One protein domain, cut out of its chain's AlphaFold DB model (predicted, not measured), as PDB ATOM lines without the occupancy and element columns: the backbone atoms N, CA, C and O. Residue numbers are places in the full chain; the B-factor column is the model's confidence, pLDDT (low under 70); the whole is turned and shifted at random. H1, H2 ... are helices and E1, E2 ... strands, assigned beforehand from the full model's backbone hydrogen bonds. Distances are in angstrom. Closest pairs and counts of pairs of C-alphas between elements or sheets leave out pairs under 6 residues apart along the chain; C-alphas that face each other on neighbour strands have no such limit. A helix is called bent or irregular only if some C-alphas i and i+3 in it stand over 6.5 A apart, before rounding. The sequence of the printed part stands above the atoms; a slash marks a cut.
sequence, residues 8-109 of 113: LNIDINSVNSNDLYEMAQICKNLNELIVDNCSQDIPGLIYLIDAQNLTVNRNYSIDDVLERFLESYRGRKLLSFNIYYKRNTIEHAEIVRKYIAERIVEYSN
ATOM      1  N   LEU A   8     121.631 100.428  82.450       90.19
ATOM      2  CA  LEU A   8     122.647  99.706  81.684       90.19
ATOM      3  C   LEU A   8     122.007  99.137  80.415       90.19
ATOM      4  O   LEU A   8     121.020  98.405  80.494       90.19
ATOM      5  N   ASN A   9     122.580  99.469  79.258       90.94
ATOM      6  CA  ASN A   9     122.195  98.917  77.963       90.94
ATOM      7  C   ASN A   9     123.396  98.197  77.334       90.94
ATOM      8  O   ASN A   9     124.485  98.772  77.281       90.94
ATOM      9  N   ILE A  10     123.202  96.954  76.893       88.94
ATOM     10  CA  ILE A  10     124.246  96.075  76.353       88.94
ATOM     11  C   ILE A  10     123.746  95.394  75.077       88.94
ATOM     12  O   ILE A  10     122.744  94.684  75.110       88.94
ATOM     13  N   ASP A  11     124.509  95.503  73.988       88.69
ATOM     14  CA  ASP A  11     124.416  94.577  72.853       88.69
ATOM     15  C   ASP A  11     125.350  93.385  73.099       88.69
ATOM     16  O   ASP A  11     126.574  93.539  73.090       88.69
ATOM     17  N   ILE A  12     124.787  92.190  73.297       85.12
ATOM     18  CA  ILE A  12     125.545  90.958  73.571       85.12
ATOM     19  C   ILE A  12     126.499  90.577  72.427       85.12
ATOM     20  O   ILE A  12     127.507  89.927  72.678       85.12
ATOM     21  N   ASN A  13     126.267  91.020  71.186       85.88
ATOM     22  CA  ASN A  13     127.223  90.791  70.095       85.88
ATOM     23  C   ASN A  13     128.480  91.680  70.196       85.88
ATOM     24  O   ASN A  13     129.446  91.448  69.468       85.88
ATOM     25  N   SER A  14     128.452  92.729  71.026       87.56
ATOM     26  CA  SER A  14     129.531  93.720  71.157       87.56
ATOM     27  C   SER A  14     130.452  93.494  72.360       87.56
ATOM     28  O   SER A  14     131.487  94.151  72.462       87.56
ATOM     29  N   VAL A  15     130.085  92.567  73.249       87.25
ATOM     30  CA  VAL A  15     130.797  92.248  74.492       87.25
ATOM     31  C   VAL A  15     131.059  90.750  74.592       87.25
ATOM     32  O   VAL A  15     130.324  89.935  74.040       87.25
ATOM     33  N   ASN A  16     132.097  90.372  75.326       88.00
ATOM     34  CA  ASN A  16     132.385  88.984  75.674       88.00
ATOM     35  C   ASN A  16     132.099  88.710  77.164       88.00
ATOM     36  O   ASN A  16     131.864  89.630  77.950       88.00
ATOM     37  N   SER A  17     132.143  87.438  77.573       85.62
ATOM     38  CA  SER A  17     131.875  87.055  78.964       85.62
ATOM     39  C   SER A  17     132.765  87.777  79.996       85.62
ATOM     40  O   SER A  17     132.254  88.113  81.060       85.62
ATOM     41  N   ASN A  18     134.038  88.091  79.707       89.19
ATOM     42  CA  ASN A  18     134.901  88.848  80.634       89.19
ATOM     43  C   ASN A  18     134.411  90.285  80.834       89.19
ATOM     44  O   ASN A  18     134.344  90.742  81.972       89.19
ATOM     45  N   ASP A  19     134.000  90.964  79.761       90.56
ATOM     46  CA  ASP A  19     133.451  92.322  79.849       90.56
ATOM     47  C   ASP A  19     132.196  92.321  80.740       90.56
ATOM     48  O   ASP A  19     132.032  93.177  81.607       90.56
ATOM     49  N   LEU A  20     131.339  91.301  80.588       88.88
ATOM     50  CA  LEU A  20     130.149  91.099  81.420       88.88
ATOM     51  C   LEU A  20     130.504  90.779  82.885       88.88
ATOM     52  O   LEU A  20     129.863  91.318  83.790       88.88
ATOM     53  N   TYR A  21     131.544  89.973  83.144       87.31
ATOM     54  CA  TYR A  21     132.071  89.724  84.495       87.31
ATOM     55  C   TYR A  21     132.599  91.008  85.159       87.31
ATOM     56  O   TYR A  21     132.383  91.199  86.356       87.31
ATOM     57  N   GLU A  22     133.262  91.898  84.415       87.88
ATOM     58  CA  GLU A  22     133.743  93.187  84.929       87.88
ATOM     59  C   GLU A  22     132.590  94.170  85.171       87.88
ATOM     60  O   GLU A  22     132.485  94.746  86.261       87.88
ATOM     61  N   MET A  23     131.656  94.291  84.216       88.75
ATOM     62  CA  MET A  23     130.424  95.072  84.378       88.75
ATOM     63  C   MET A  23     129.657  94.641  85.630       88.75
ATOM     64  O   MET A  23     129.203  95.500  86.383       88.75
ATOM     65  N   ALA A  24     129.583  93.339  85.910       85.81
ATOM     66  CA  ALA A  24     128.931  92.768  87.087       85.81
ATOM     67  C   ALA A  24     129.548  93.206  88.431       85.81
ATOM     68  O   ALA A  24     128.848  93.301  89.442       85.81
ATOM     69  N   GLN A  25     130.852  93.509  88.476       84.31
ATOM     70  CA  GLN A  25     131.489  94.002  89.703       84.31
ATOM     71  C   GLN A  25     131.163  95.472  89.990       84.31
ATOM     72  O   GLN A  25     131.122  95.870  91.161       84.31
ATOM     73  N   ILE A  26     130.934  96.261  88.938       84.12
ATOM     74  CA  ILE A  26     130.799  97.724  88.983       84.12
ATOM     75  C   ILE A  26     129.321  98.140  89.012       84.12
ATOM     76  O   ILE A  26     128.921  98.991  89.808       84.12
ATOM     77  N   CYS A  27     128.500  97.524  88.164       84.31
ATOM     78  CA  CYS A  27     127.083  97.817  87.991       84.31
ATOM     79  C   CYS A  27     126.277  97.031  89.027       84.31
ATOM     80  O   CYS A  27     126.105  95.823  88.891       84.31
ATOM     81  N   LYS A  28     125.790  97.706  90.072       80.81
ATOM     82  CA  LYS A  28     125.012  97.094  91.158       80.81
ATOM     83  C   LYS A  28     123.791  97.942  91.476       80.81
ATOM     84  O   LYS A  28     123.910  99.160  91.585       80.81
ATOM     85  N   ASN A  29     122.656  97.281  91.710       80.25
ATOM     86  CA  ASN A  29     121.367  97.911  92.019       80.25
ATOM     87  C   ASN A  29     120.836  98.802  90.882       80.25
ATOM     88  O   ASN A  29     120.325  99.890  91.140       80.25
ATOM     89  N   LEU A  30     120.970  98.335  89.636       86.06
ATOM     90  CA  LEU A  30     120.416  98.997  88.452       86.06
ATOM     91  C   LEU A  30     118.903  99.251  88.608       86.06
ATOM     92  O   LEU A  30     118.170  98.403  89.109       86.06
ATOM     93  N   ASN A  31     118.413 100.399  88.140       87.06
ATOM     94  CA  ASN A  31     116.977 100.679  88.022       87.06
ATOM     95  C   ASN A  31     116.408 100.258  86.662       87.06
ATOM     96  O   ASN A  31     115.193 100.078  86.531       87.06
ATOM     97  N   GLU A  32     117.279 100.114  85.665       88.06
ATOM     98  CA  GLU A  32     116.950  99.720  84.304       88.06
ATOM     99  C   GLU A  32     118.043  98.803  83.738       88.06
ATOM    100  O   GLU A  32     119.239  99.080  83.873       88.06
ATOM    101  N   LEU A  33     117.625  97.721  83.079       89.06
ATOM    102  CA  LEU A  33     118.505  96.829  82.327       89.06
ATOM    103  C   LEU A  33     117.891  96.559  80.950       89.06
ATOM    104  O   LEU A  33     116.729  96.150  80.841       89.06
ATOM    105  N   ILE A  34     118.678  96.807  79.905       87.94
ATOM    106  CA  ILE A  34     118.336  96.559  78.506       87.94
ATOM    107  C   ILE A  34     119.417  95.652  77.914       87.94
ATOM    108  O   ILE A  34     120.607  95.944  78.035       87.94
ATOM    109  N   VAL A  35     119.003  94.534  77.317       87.00
ATOM    110  CA  VAL A  35     119.918  93.549  76.727       87.00
ATOM    111  C   VAL A  35     119.460  93.180  75.321       87.00
ATOM    112  O   VAL A  35     118.448  92.498  75.129       87.00
ATOM    113  N   ASP A  36     120.236  93.623  74.339       86.12
ATOM    114  CA  ASP A  36     120.041  93.357  72.922       86.12
ATOM    115  C   ASP A  36     120.785  92.092  72.470       86.12
ATOM    116  O   ASP A  36     121.799  91.685  73.040       86.12
ATOM    117  N   ASN A  37     120.270  91.462  71.410       80.38
ATOM    118  CA  ASN A  37     120.884  90.316  70.727       80.38
ATOM    119  C   ASN A  37     121.188  89.086  71.603       80.38
ATOM    120  O   ASN A  37     122.049  88.276  71.243       80.38
ATOM    121  N   CYS A  38     120.434  88.890  72.690       74.44
ATOM    122  CA  CYS A  38     120.581  87.799  73.659       74.44
ATOM    123  C   CYS A  38     120.353  86.412  73.017       74.44
ATOM    124  O   CYS A  38     119.276  85.820  73.082       74.44
ATOM    125  N   SER A  39     121.357  85.918  72.295       69.06
ATOM    126  CA  SER A  39     121.262  84.735  71.430       69.06
ATOM    127  C   SER A  39     122.549  83.916  71.341       69.06
ATOM    128  O   SER A  39     122.537  82.850  70.725       69.06
ATOM    129  N   GLN A  40     123.640  84.400  71.939       55.38
ATOM    130  CA  GLN A  40     124.919  83.712  72.094       55.38
ATOM    131  C   GLN A  40     125.512  84.055  73.472       55.38
ATOM    132  O   GLN A  40     125.165  85.076  74.051       55.38
ATOM    133  N   ASP A  41     126.343  83.150  73.989       58.50
ATOM    134  CA  ASP A  41     127.084  83.211  75.262       58.50
ATOM    135  C   ASP A  41     126.300  83.645  76.525       58.50
ATOM    136  O   ASP A  41     126.496  84.693  77.136       58.50
ATOM    137  N   ILE A  42     125.418  82.741  76.952       66.12
ATOM    138  CA  ILE A  42     124.598  82.815  78.169       66.12
ATOM    139  C   ILE A  42     125.394  83.047  79.492       66.12
ATOM    140  O   ILE A  42     124.880  83.780  80.340       66.12
ATOM    141  N   PRO A  43     126.603  82.481  79.738       76.69
ATOM    142  CA  PRO A  43     127.248  82.519  81.061       76.69
ATOM    143  C   PRO A  43     127.585  83.915  81.607       76.69
ATOM    144  O   PRO A  43     127.307  84.183  82.778       76.69
ATOM    145  N   GLY A  44     128.161  84.805  80.791       79.88
ATOM    146  CA  GLY A  44     128.510  86.162  81.225       79.88
ATOM    147  C   GLY A  44     127.275  86.993  81.580       79.88
ATOM    148  O   GLY A  44     127.261  87.690  82.595       79.88
ATOM    149  N   LEU A  45     126.196  86.855  80.800       80.62
ATOM    150  CA  LEU A  45     124.929  87.536  81.066       80.62
ATOM    151  C   LEU A  45     124.246  86.991  82.327       80.62
ATOM    152  O   LEU A  45     123.785  87.785  83.147       80.62
ATOM    153  N   ILE A  46     124.237  85.664  82.525       79.19
ATOM    154  CA  ILE A  46     123.784  85.055  83.786       79.19
ATOM    155  C   ILE A  46     124.547  85.662  84.961       79.19
ATOM    156  O   ILE A  46     123.924  86.039  85.947       79.19
ATOM    157  N   TYR A  47     125.869  85.818  84.859       82.25
ATOM    158  CA  TYR A  47     126.652  86.379  85.957       82.25
ATOM    159  C   TYR A  47     126.365  87.866  86.206       82.25
ATOM    160  O   TYR A  47     126.260  88.270  87.361       82.25
ATOM    161  N   LEU A  48     126.189  88.686  85.163       83.88
ATOM    162  CA  LEU A  48     125.783  90.091  85.311       83.88
ATOM    163  C   LEU A  48     124.426  90.231  86.020       83.88
ATOM    164  O   LEU A  48     124.251  91.114  86.865       83.88
ATOM    165  N   ILE A  49     123.491  89.338  85.691       80.62
ATOM    166  CA  ILE A  49     122.162  89.244  86.295       80.62
ATOM    167  C   ILE A  49     122.257  88.761  87.756       80.62
ATOM    168  O   ILE A  49     121.756  89.442  88.652       80.62
ATOM    169  N   ASP A  50     122.956  87.653  88.023       78.31
ATOM    170  CA  ASP A  50     123.195  87.114  89.374       78.31
ATOM    171  C   ASP A  50     123.965  88.113  90.264       78.31
ATOM    172  O   ASP A  50     123.756  88.157  91.474       78.31
ATOM    173  N   ALA A  51     124.831  88.960  89.698       80.62
ATOM    174  CA  ALA A  51     125.564  89.988  90.439       80.62
ATOM    175  C   ALA A  51     124.696  91.183  90.868       80.62
ATOM    176  O   ALA A  51     125.051  91.867  91.834       80.62
ATOM    177  N   GLN A  52     123.520  91.387  90.256       77.19
ATOM    178  CA  GLN A  52     122.491  92.267  90.830       77.19
ATOM    179  C   GLN A  52     121.881  91.686  92.123       77.19
ATOM    180  O   GLN A  52     121.144  92.398  92.811       77.19
ATOM    181  N   ASN A  53     122.183  90.418  92.447       67.31
ATOM    182  CA  ASN A  53     121.568  89.634  93.516       67.31
ATOM    183  C   ASN A  53     122.548  88.642  94.206       67.31
ATOM    184  O   ASN A  53     122.205  87.492  94.472       67.31
ATOM    185  N   LEU A  54     123.788  89.094  94.437       56.94
ATOM    186  CA  LEU A  54     124.950  88.391  95.022       56.94
ATOM    187  C   LEU A  54     124.714  86.982  95.640       56.94
ATOM    188  O   LEU A  54     124.466  86.833  96.837       56.94
ATOM    189  N   THR A  55     125.019  85.952  94.834       54.12
ATOM    190  CA  THR A  55     125.258  84.520  95.163       54.12
ATOM    191  C   THR A  55     124.098  83.638  95.658       54.12
ATOM    192  O   THR A  55     123.685  83.716  96.807       54.12
ATOM    193  N   VAL A  56     123.740  82.633  94.839       50.56
ATOM    194  CA  VAL A  56     123.962  81.174  95.071       50.56
ATOM    195  C   VAL A  56     123.527  80.387  93.810       50.56
ATOM    196  O   VAL A  56     122.707  80.862  93.036       50.56
ATOM    197  N   ASN A  57     124.104  79.204  93.569       54.00
ATOM    198  CA  ASN A  57     123.993  78.387  92.340       54.00
ATOM    199  C   ASN A  57     123.316  77.026  92.708       54.00
ATOM    200  O   ASN A  57     123.527  76.566  93.828       54.00
ATOM    201  N   ARG A  58     122.532  76.298  91.888       56.78
ATOM    202  CA  ARG A  58     122.466  76.207  90.412       56.78
ATOM    203  C   ARG A  58     121.070  75.847  89.868       56.78
ATOM    204  O   ARG A  58     120.464  74.913  90.382       56.78
ATOM    205  N   ASN A  59     120.680  76.456  88.745       53.38
ATOM    206  CA  ASN A  59     120.114  75.785  87.558       53.38
ATOM    207  C   ASN A  59     120.088  76.778  86.377       53.38
ATOM    208  O   ASN A  59     120.025  77.983  86.600       53.38
ATOM    209  N   TYR A  60     120.222  76.281  85.143       64.75
ATOM    210  CA  TYR A  60     120.529  77.109  83.964       64.75
ATOM    211  C   TYR A  60     119.388  77.192  82.936       64.75
ATOM    212  O   TYR A  60     119.678  77.359  81.749       64.75
ATOM    213  N   SER A  61     118.108  77.089  83.338       74.75
ATOM    214  CA  SER A  61     117.076  77.637  82.448       74.75
ATOM    215  C   SER A  61     117.152  79.158  82.483       74.75
ATOM    216  O   SER A  61     117.397  79.770  83.524       74.75
ATOM    217  N   ILE A  62     116.911  79.776  81.333       73.81
ATOM    218  CA  ILE A  62     116.778  81.224  81.254       73.81
ATOM    219  C   ILE A  62     115.540  81.709  82.028       73.81
ATOM    220  O   ILE A  62     115.572  82.794  82.600       73.81
ATOM    221  N   ASP A  63     114.511  80.863  82.140       79.31
ATOM    222  CA  ASP A  63     113.332  81.063  82.990       79.31
ATOM    223  C   ASP A  63     113.718  81.237  84.467       79.31
ATOM    224  O   ASP A  63     113.360  82.239  85.086       79.31
ATOM    225  N   ASP A  64     114.520  80.307  85.007       78.00
ATOM    226  CA  ASP A  64     114.987  80.326  86.401       78.00
ATOM    227  C   ASP A  64     115.780  81.610  86.696       78.00
ATOM    228  O   ASP A  64     115.651  82.220  87.759       78.00
ATOM    229  N   VAL A  65     116.618  82.031  85.744       77.00
ATOM    230  CA  VAL A  65     117.440  83.244  85.844       77.00
ATOM    231  C   VAL A  65     116.568  84.500  85.808       77.00
ATOM    232  O   VAL A  65     116.764  85.397  86.631       77.00
ATOM    233  N   LEU A  66     115.586  84.560  84.903       81.81
ATOM    234  CA  LEU A  66     114.623  85.660  84.809       81.81
ATOM    235  C   LEU A  66     113.792  85.782  86.090       81.81
ATOM    236  O   LEU A  66     113.700  86.873  86.652       81.81
ATOM    237  N   GLU A  67     113.225  84.682  86.587       85.81
ATOM    238  CA  GLU A  67     112.415  84.700  87.805       85.81
ATOM    239  C   GLU A  67     113.245  85.133  89.023       85.81
ATOM    240  O   GLU A  67     112.860  86.071  89.723       85.81
ATOM    241  N   ARG A  68     114.438  84.555  89.229       81.44
ATOM    242  CA  ARG A  68     115.344  84.939  90.333       81.44
ATOM    243  C   ARG A  68     115.804  86.396  90.257       81.44
ATOM    244  O   ARG A  68     115.970  87.039  91.297       81.44
ATOM    245  N   PHE A  69     116.023  86.920  89.053       83.81
ATOM    246  CA  PHE A  69     116.366  88.325  88.853       83.81
ATOM    247  C   PHE A  69     115.225  89.247  89.271       83.81
ATOM    248  O   PHE A  69     115.452  90.190  90.026       83.81
ATOM    249  N   LEU A  70     114.002  88.974  88.819       87.56
ATOM    250  CA  LEU A  70     112.844  89.810  89.132       87.56
ATOM    251  C   LEU A  70     112.457  89.709  90.615       87.56
ATOM    252  O   LEU A  70     112.163  90.725  91.245       87.56
ATOM    253  N   GLU A  71     112.588  88.523  91.209       87.81
ATOM    254  CA  GLU A  71     112.439  88.287  92.649       87.81
ATOM    255  C   GLU A  71     113.415  89.142  93.487       87.81
ATOM    256  O   GLU A  71     113.037  89.635  94.551       87.81
ATOM    257  N   SER A  72     114.628  89.430  92.982       81.56
ATOM    258  CA  SER A  72     115.602  90.326  93.644       81.56
ATOM    259  C   SER A  72     115.105  91.759  93.849       81.56
ATOM    260  O   SER A  72     115.650  92.501  94.668       81.56
ATOM    261  N   TYR A  73     114.083  92.177  93.095       85.62
ATOM    262  CA  TYR A  73     113.492  93.504  93.218       85.62
ATOM    263  C   TYR A  73     112.325  93.549  94.208       85.62
ATOM    264  O   TYR A  73     111.775  94.630  94.410       85.62
ATOM    265  N   ARG A  74     111.979  92.455  94.908       86.06
ATOM    266  CA  ARG A  74     111.052  92.542  96.050       86.06
ATOM    267  C   ARG A  74     111.549  93.567  97.074       86.06
ATOM    268  O   ARG A  74     112.698  93.548  97.499       86.06
ATOM    269  N   GLY A  75     110.663  94.481  97.471       83.69
ATOM    270  CA  GLY A  75     110.991  95.591  98.374       83.69
ATOM    271  C   GLY A  75     111.643  96.810  97.701       83.69
ATOM    272  O   GLY A  75     111.827  97.829  98.362       83.69
ATOM    273  N   ARG A  76     111.936  96.752  96.395       82.75
ATOM    274  CA  ARG A  76     112.311  97.899  95.552       82.75
ATOM    275  C   ARG A  76     111.468  97.907  94.265       82.75
ATOM    276  O   ARG A  76     110.477  97.190  94.170       82.75
ATOM    277  N   LYS A  77     111.801  98.767  93.300       85.31
ATOM    278  CA  LYS A  77     111.083  98.880  92.020       85.31
ATOM    279  C   LYS A  77     112.076  98.851  90.863       85.31
ATOM    280  O   LYS A  77     113.006  99.657  90.846       85.31
ATOM    281  N   LEU A  78     111.867  97.942  89.915       86.50
ATOM    282  CA  LEU A  78     112.562  97.921  88.631       86.50
ATOM    283  C   LEU A  78     111.731  98.729  87.631       86.50
ATOM    284  O   LEU A  78     110.558  98.429  87.395       86.50
ATOM    285  N   LEU A  79     112.311  99.790  87.078       87.69
ATOM    286  CA  LEU A  79     111.566 100.738  86.247       87.69
ATOM    287  C   LEU A  79     111.439 100.220  84.814       87.69
ATOM    288  O   LEU A  79     110.362 100.287  84.224       87.69
ATOM    289  N   SER A  80     112.498  99.603  84.286       88.56
ATOM    290  CA  SER A  80     112.450  98.941  82.984       88.56
ATOM    291  C   SER A  80     113.305  97.677  82.942       88.56
ATOM    292  O   SER A  80     114.468  97.681  83.340       88.56
ATOM    293  N   PHE A  81     112.742  96.612  82.375       87.69
ATOM    294  CA  PHE A  81     113.461  95.391  82.026       87.69
ATOM    295  C   PHE A  81     113.162  95.007  80.580       87.69
ATOM    296  O   PHE A  81     112.061  94.548  80.281       87.69
ATOM    297  N   ASN A  82     114.121  95.188  79.672       86.44
ATOM    298  CA  ASN A  82     113.942  94.819  78.268       86.44
ATOM    299  C   ASN A  82     114.995  93.806  77.840       86.44
ATOM    300  O   ASN A  82     116.187  94.021  78.039       86.44
ATOM    301  N   ILE A  83     114.550  92.724  77.207       82.75
ATOM    302  CA  ILE A  83     115.448  91.696  76.688       82.75
ATOM    303  C   ILE A  83     114.984  91.226  75.313       82.75
ATOM    304  O   ILE A  83     113.811  90.907  75.109       82.75
ATOM    305  N   TYR A  84     115.893  91.241  74.343       82.12
ATOM    306  CA  TYR A  84     115.583  90.982  72.940       82.12
ATOM    307  C   TYR A  84     116.246  89.677  72.488       82.12
ATOM    308  O   TYR A  84     117.364  89.655  71.967       82.12
ATOM    309  N   TYR A  85     115.540  88.563  72.700       73.38
ATOM    310  CA  TYR A  85     115.927  87.258  72.164       73.38
ATOM    311  C   TYR A  85     115.596  87.153  70.672       73.38
ATOM    312  O   TYR A  85     114.595  87.687  70.198       73.38
ATOM    313  N   LYS A  86     116.352  86.318  69.945       68.50
ATOM    314  CA  LYS A  86     115.945  85.844  68.604       68.50
ATOM    315  C   LYS A  86     114.659  84.998  68.632       68.50
ATOM    316  O   LYS A  86     114.033  84.813  67.593       68.50
ATOM    317  N   ARG A  87     114.277  84.470  69.801       68.56
ATOM    318  CA  ARG A  87     113.042  83.713  70.026       68.56
ATOM    319  C   ARG A  87     112.543  83.938  71.455       68.56
ATOM    320  O   ARG A  87     113.042  83.311  72.382       68.56
ATOM    321  N   ASN A  88     111.568  84.828  71.618       69.50
ATOM    322  CA  ASN A  88     110.785  84.910  72.853       69.50
ATOM    323  C   ASN A  88     109.838  83.701  72.930       69.50
ATOM    324  O   ASN A  88     109.331  83.249  71.901       69.50
ATOM    325  N   THR A  89     109.608  83.191  74.136       79.19
ATOM    326  CA  THR A  89     108.626  82.137  74.427       79.19
ATOM    327  C   THR A  89     107.444  82.732  75.202       79.19
ATOM    328  O   THR A  89     107.511  83.885  75.640       79.19
ATOM    329  N   ILE A  90     106.350  81.979  75.342       82.81
ATOM    330  CA  ILE A  90     105.184  82.426  76.127       82.81
ATOM    331  C   ILE A  90     105.559  82.430  77.614       82.81
ATOM    332  O   ILE A  90     105.243  83.368  78.338       82.81
ATOM    333  N   GLU A  91     106.342  81.440  78.023       84.12
ATOM    334  CA  GLU A  91     106.885  81.224  79.356       84.12
ATOM    335  C   GLU A  91     107.696  82.445  79.840       84.12
ATOM    336  O   GLU A  91     107.422  82.978  80.917       84.12
ATOM    337  N   HIS A  92     108.590  83.002  79.004       84.69
ATOM    338  CA  HIS A  92     109.311  84.247  79.323       84.69
ATOM    339  C   HIS A  92     108.351  85.424  79.603       84.69
ATOM    340  O   HIS A  92     108.607  86.258  80.477       84.69
ATOM    341  N   ALA A  93     107.260  85.526  78.836       88.44
ATOM    342  CA  ALA A  93     106.282  86.602  78.965       88.44
ATOM    343  C   ALA A  93     105.390  86.421  80.203       88.44
ATOM    344  O   ALA A  93     105.091  87.404  80.884       88.44
ATOM    345  N   GLU A  94     104.999  85.189  80.535       91.62
ATOM    346  CA  GLU A  94     104.241  84.856  81.747       91.62
ATOM    347  C   GLU A  94     105.026  85.185  83.022       91.62
ATOM    348  O   GLU A  94     104.486  85.855  83.909       91.62
ATOM    349  N   ILE A  95     106.319  84.832  83.073       90.62
ATOM    350  CA  ILE A  95     107.219  85.198  84.180       90.62
ATOM    351  C   ILE A  95     107.241  86.720  84.360       90.62
ATOM    352  O   ILE A  95     106.947  87.222  85.441       90.62
ATOM    353  N   VAL A  96     107.508  87.492  83.304       91.38
ATOM    354  CA  VAL A  96     107.546  88.962  83.409       91.38
ATOM    355  C   VAL A  96     106.187  89.554  83.807       91.38
ATOM    356  O   VAL A  96     106.132  90.475  84.626       91.38
ATOM    357  N   ARG A  97     105.076  89.030  83.274       93.50
ATOM    358  CA  ARG A  97     103.715  89.496  83.596       93.50
ATOM    359  C   ARG A  97     103.368  89.334  85.072       93.50
ATOM    360  O   ARG A  97     102.768  90.251  85.630       93.50
ATOM    361  N   LYS A  98     103.783  88.234  85.712       95.38
ATOM    362  CA  LYS A  98     103.668  88.034  87.167       95.38
ATOM    363  C   LYS A  98     104.298  89.209  87.931       95.38
ATOM    364  O   LYS A  98     103.619  89.868  88.715       95.38
ATOM    365  N   TYR A  99     105.551  89.555  87.632       94.31
ATOM    366  CA  TYR A  99     106.262  90.635  88.332       94.31
ATOM    367  C   TYR A  99     105.756  92.052  88.001       94.31
ATOM    368  O   TYR A  99     105.895  92.958  88.829       94.31
ATOM    369  N   ILE A 100     105.113  92.253  86.844       94.06
ATOM    370  CA  ILE A 100     104.365  93.487  86.541       94.06
ATOM    371  C   ILE A 100     103.074  93.563  87.371       94.06
ATOM    372  O   ILE A 100     102.785  94.604  87.963       94.06
ATOM    373  N   ALA A 101     102.311  92.468  87.474       94.69
ATOM    374  CA  ALA A 101     101.090  92.413  88.285       94.69
ATOM    375  C   ALA A 101     101.379  92.641  89.782       94.69
ATOM    376  O   ALA A 101     100.631  93.339  90.466       94.69
ATOM    377  N   GLU A 102     102.515  92.136  90.270       95.00
ATOM    378  CA  GLU A 102     103.035  92.388  91.619       95.00
ATOM    379  C   GLU A 102     103.639  93.800  91.804       95.00
ATOM    380  O   GLU A 102     104.059  94.155  92.905       95.00
ATOM    381  N   ARG A 103     103.650  94.636  90.751       92.81
ATOM    382  CA  ARG A 103     104.174  96.019  90.718       92.81
ATOM    383  C   ARG A 103     105.675  96.148  91.016       92.81
ATOM    384  O   ARG A 103     106.143  97.237  91.352       92.81
ATOM    385  N   ILE A 104     106.418  95.053  90.866       93.00
ATOM    386  CA  ILE A 104     107.877  94.993  91.022       93.00
ATOM    387  C   ILE A 104     108.558  95.549  89.764       93.00
ATOM    388  O   ILE A 104     109.530  96.296  89.874       93.00
ATOM    389  N   VAL A 105     108.004  95.241  88.586       93.62
ATOM    390  CA  VAL A 105     108.417  95.786  87.283       93.62
ATOM    391  C   VAL A 105     107.373  96.781  86.785       93.62
ATOM    392  O   VAL A 105     106.183  96.479  86.777       93.62
ATOM    393  N   GLU A 106     107.803  97.961  86.338       93.25
ATOM    394  CA  GLU A 106     106.911  98.955  85.723       93.25
ATOM    395  C   GLU A 106     106.757  98.776  84.210       93.25
ATOM    396  O   GLU A 106     105.645  98.876  83.692       93.25
ATOM    397  N   TYR A 107     107.843  98.462  83.499       92.25
ATOM    398  CA  TYR A 107     107.813  98.241  82.057       92.25
ATOM    399  C   TYR A 107     108.701  97.074  81.616       92.25
ATOM    400  O   TYR A 107     109.828  96.908  82.083       92.25
ATOM    401  N   SER A 108     108.208  96.302  80.646       91.88
ATOM    402  CA  SER A 108     109.017  95.345  79.893       91.88
ATOM    403  C   SER A 108     108.473  95.122  78.487       91.88
ATOM    404  O   SER A 108     107.258  95.011  78.288       91.88
ATOM    405  N   ASN A 109     109.370  94.985  77.509       89.31
ATOM    406  CA  ASN A 109     109.047  94.581  76.142       89.31
ATOM    407  C   ASN A 109     108.344  93.208  76.065       89.31
ATOM    408  O   ASN A 109     107.496  93.029  75.191       89.31
TER     409      ASN A 109
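Overview. This is residues 8 to 109 of the 113 residues of an uncharacterized protein of Rhizophagus irregularis (UniProt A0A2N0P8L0). A twisted wall of four parallel strands, E1 to E4, has four helices, H1 to H4, side by side in a row on one side of it, and its other side is bare. The row is set off from the wall, which H4 only grazes. The printed part has 102 residues with four named helices and four named strands, along the chain E1 H1 E2 H2 H3 E3 H4 E4; the sheet's order is E1 E2 E3 E4, and the class is mixed. It is compact, with a radius of gyration of the C-alphas of 12.7 A, and rounded, spanning 35 by 28 by 26 A.

Arrangement. Start at edge strand E1, residues 8 to 11; E2, residues 32 to 36, is parallel to it at 3 degrees, with N 10 and O 34 within hydrogen-bond range at 3.0 A. E3, residues 78 to 83, is parallel to E2 at 5 degrees, with N 35 and O 82 at 3.0 A. Edge strand E4, residues 105 to 107, is parallel to E3 at 62 degrees, with N 106 and O 78 at 3.0 A. H1, residues 17 to 26, touches H2, residues 42 to 51, closest at C-alphas Ser 17 and Gly 44, 4.2 A. H3, residues 62 to 71, touches H4, residues 90 to 101, the same way at a shallow tilt of 3 degrees, closest at C-alphas Asp 63 and His 92, 6.3 A. H2 touches H3, closest at C-alphas Ile 49 and Phe 69, 6.4 A. Three strand-helix-strand units, parallel neighbour strands with helices between, have right-handed crossovers: E1, H1, E2; E2, H2 H3, E3; E3, H4, E4. In H1, H2, H3 and H4 every O i to N i+4 pair is within hydrogen-bond range.

Along the chain. Find C-alpha 8 at (122.647, 99.706, 81.684), where E1 begins. H1, H2 and H3 measure 14.7, 14.2 and 14.1 A; E2 and E3 13.4 and 13.8 A. H4 runs 16.3 A from C-alpha 90 at (105.184, 82.426, 76.127), and E4 ends at C-alpha 107, (107.813, 98.241, 82.057).

Size, cuts and confidence. The C-alphas farthest apart, Asn 18 and Ala 101, are 34.8 A apart. The printed part has no cut, and no link is long. The model's pLDDT is under 70 at residues 39 to 42, 53 to 60 and 86 to 88.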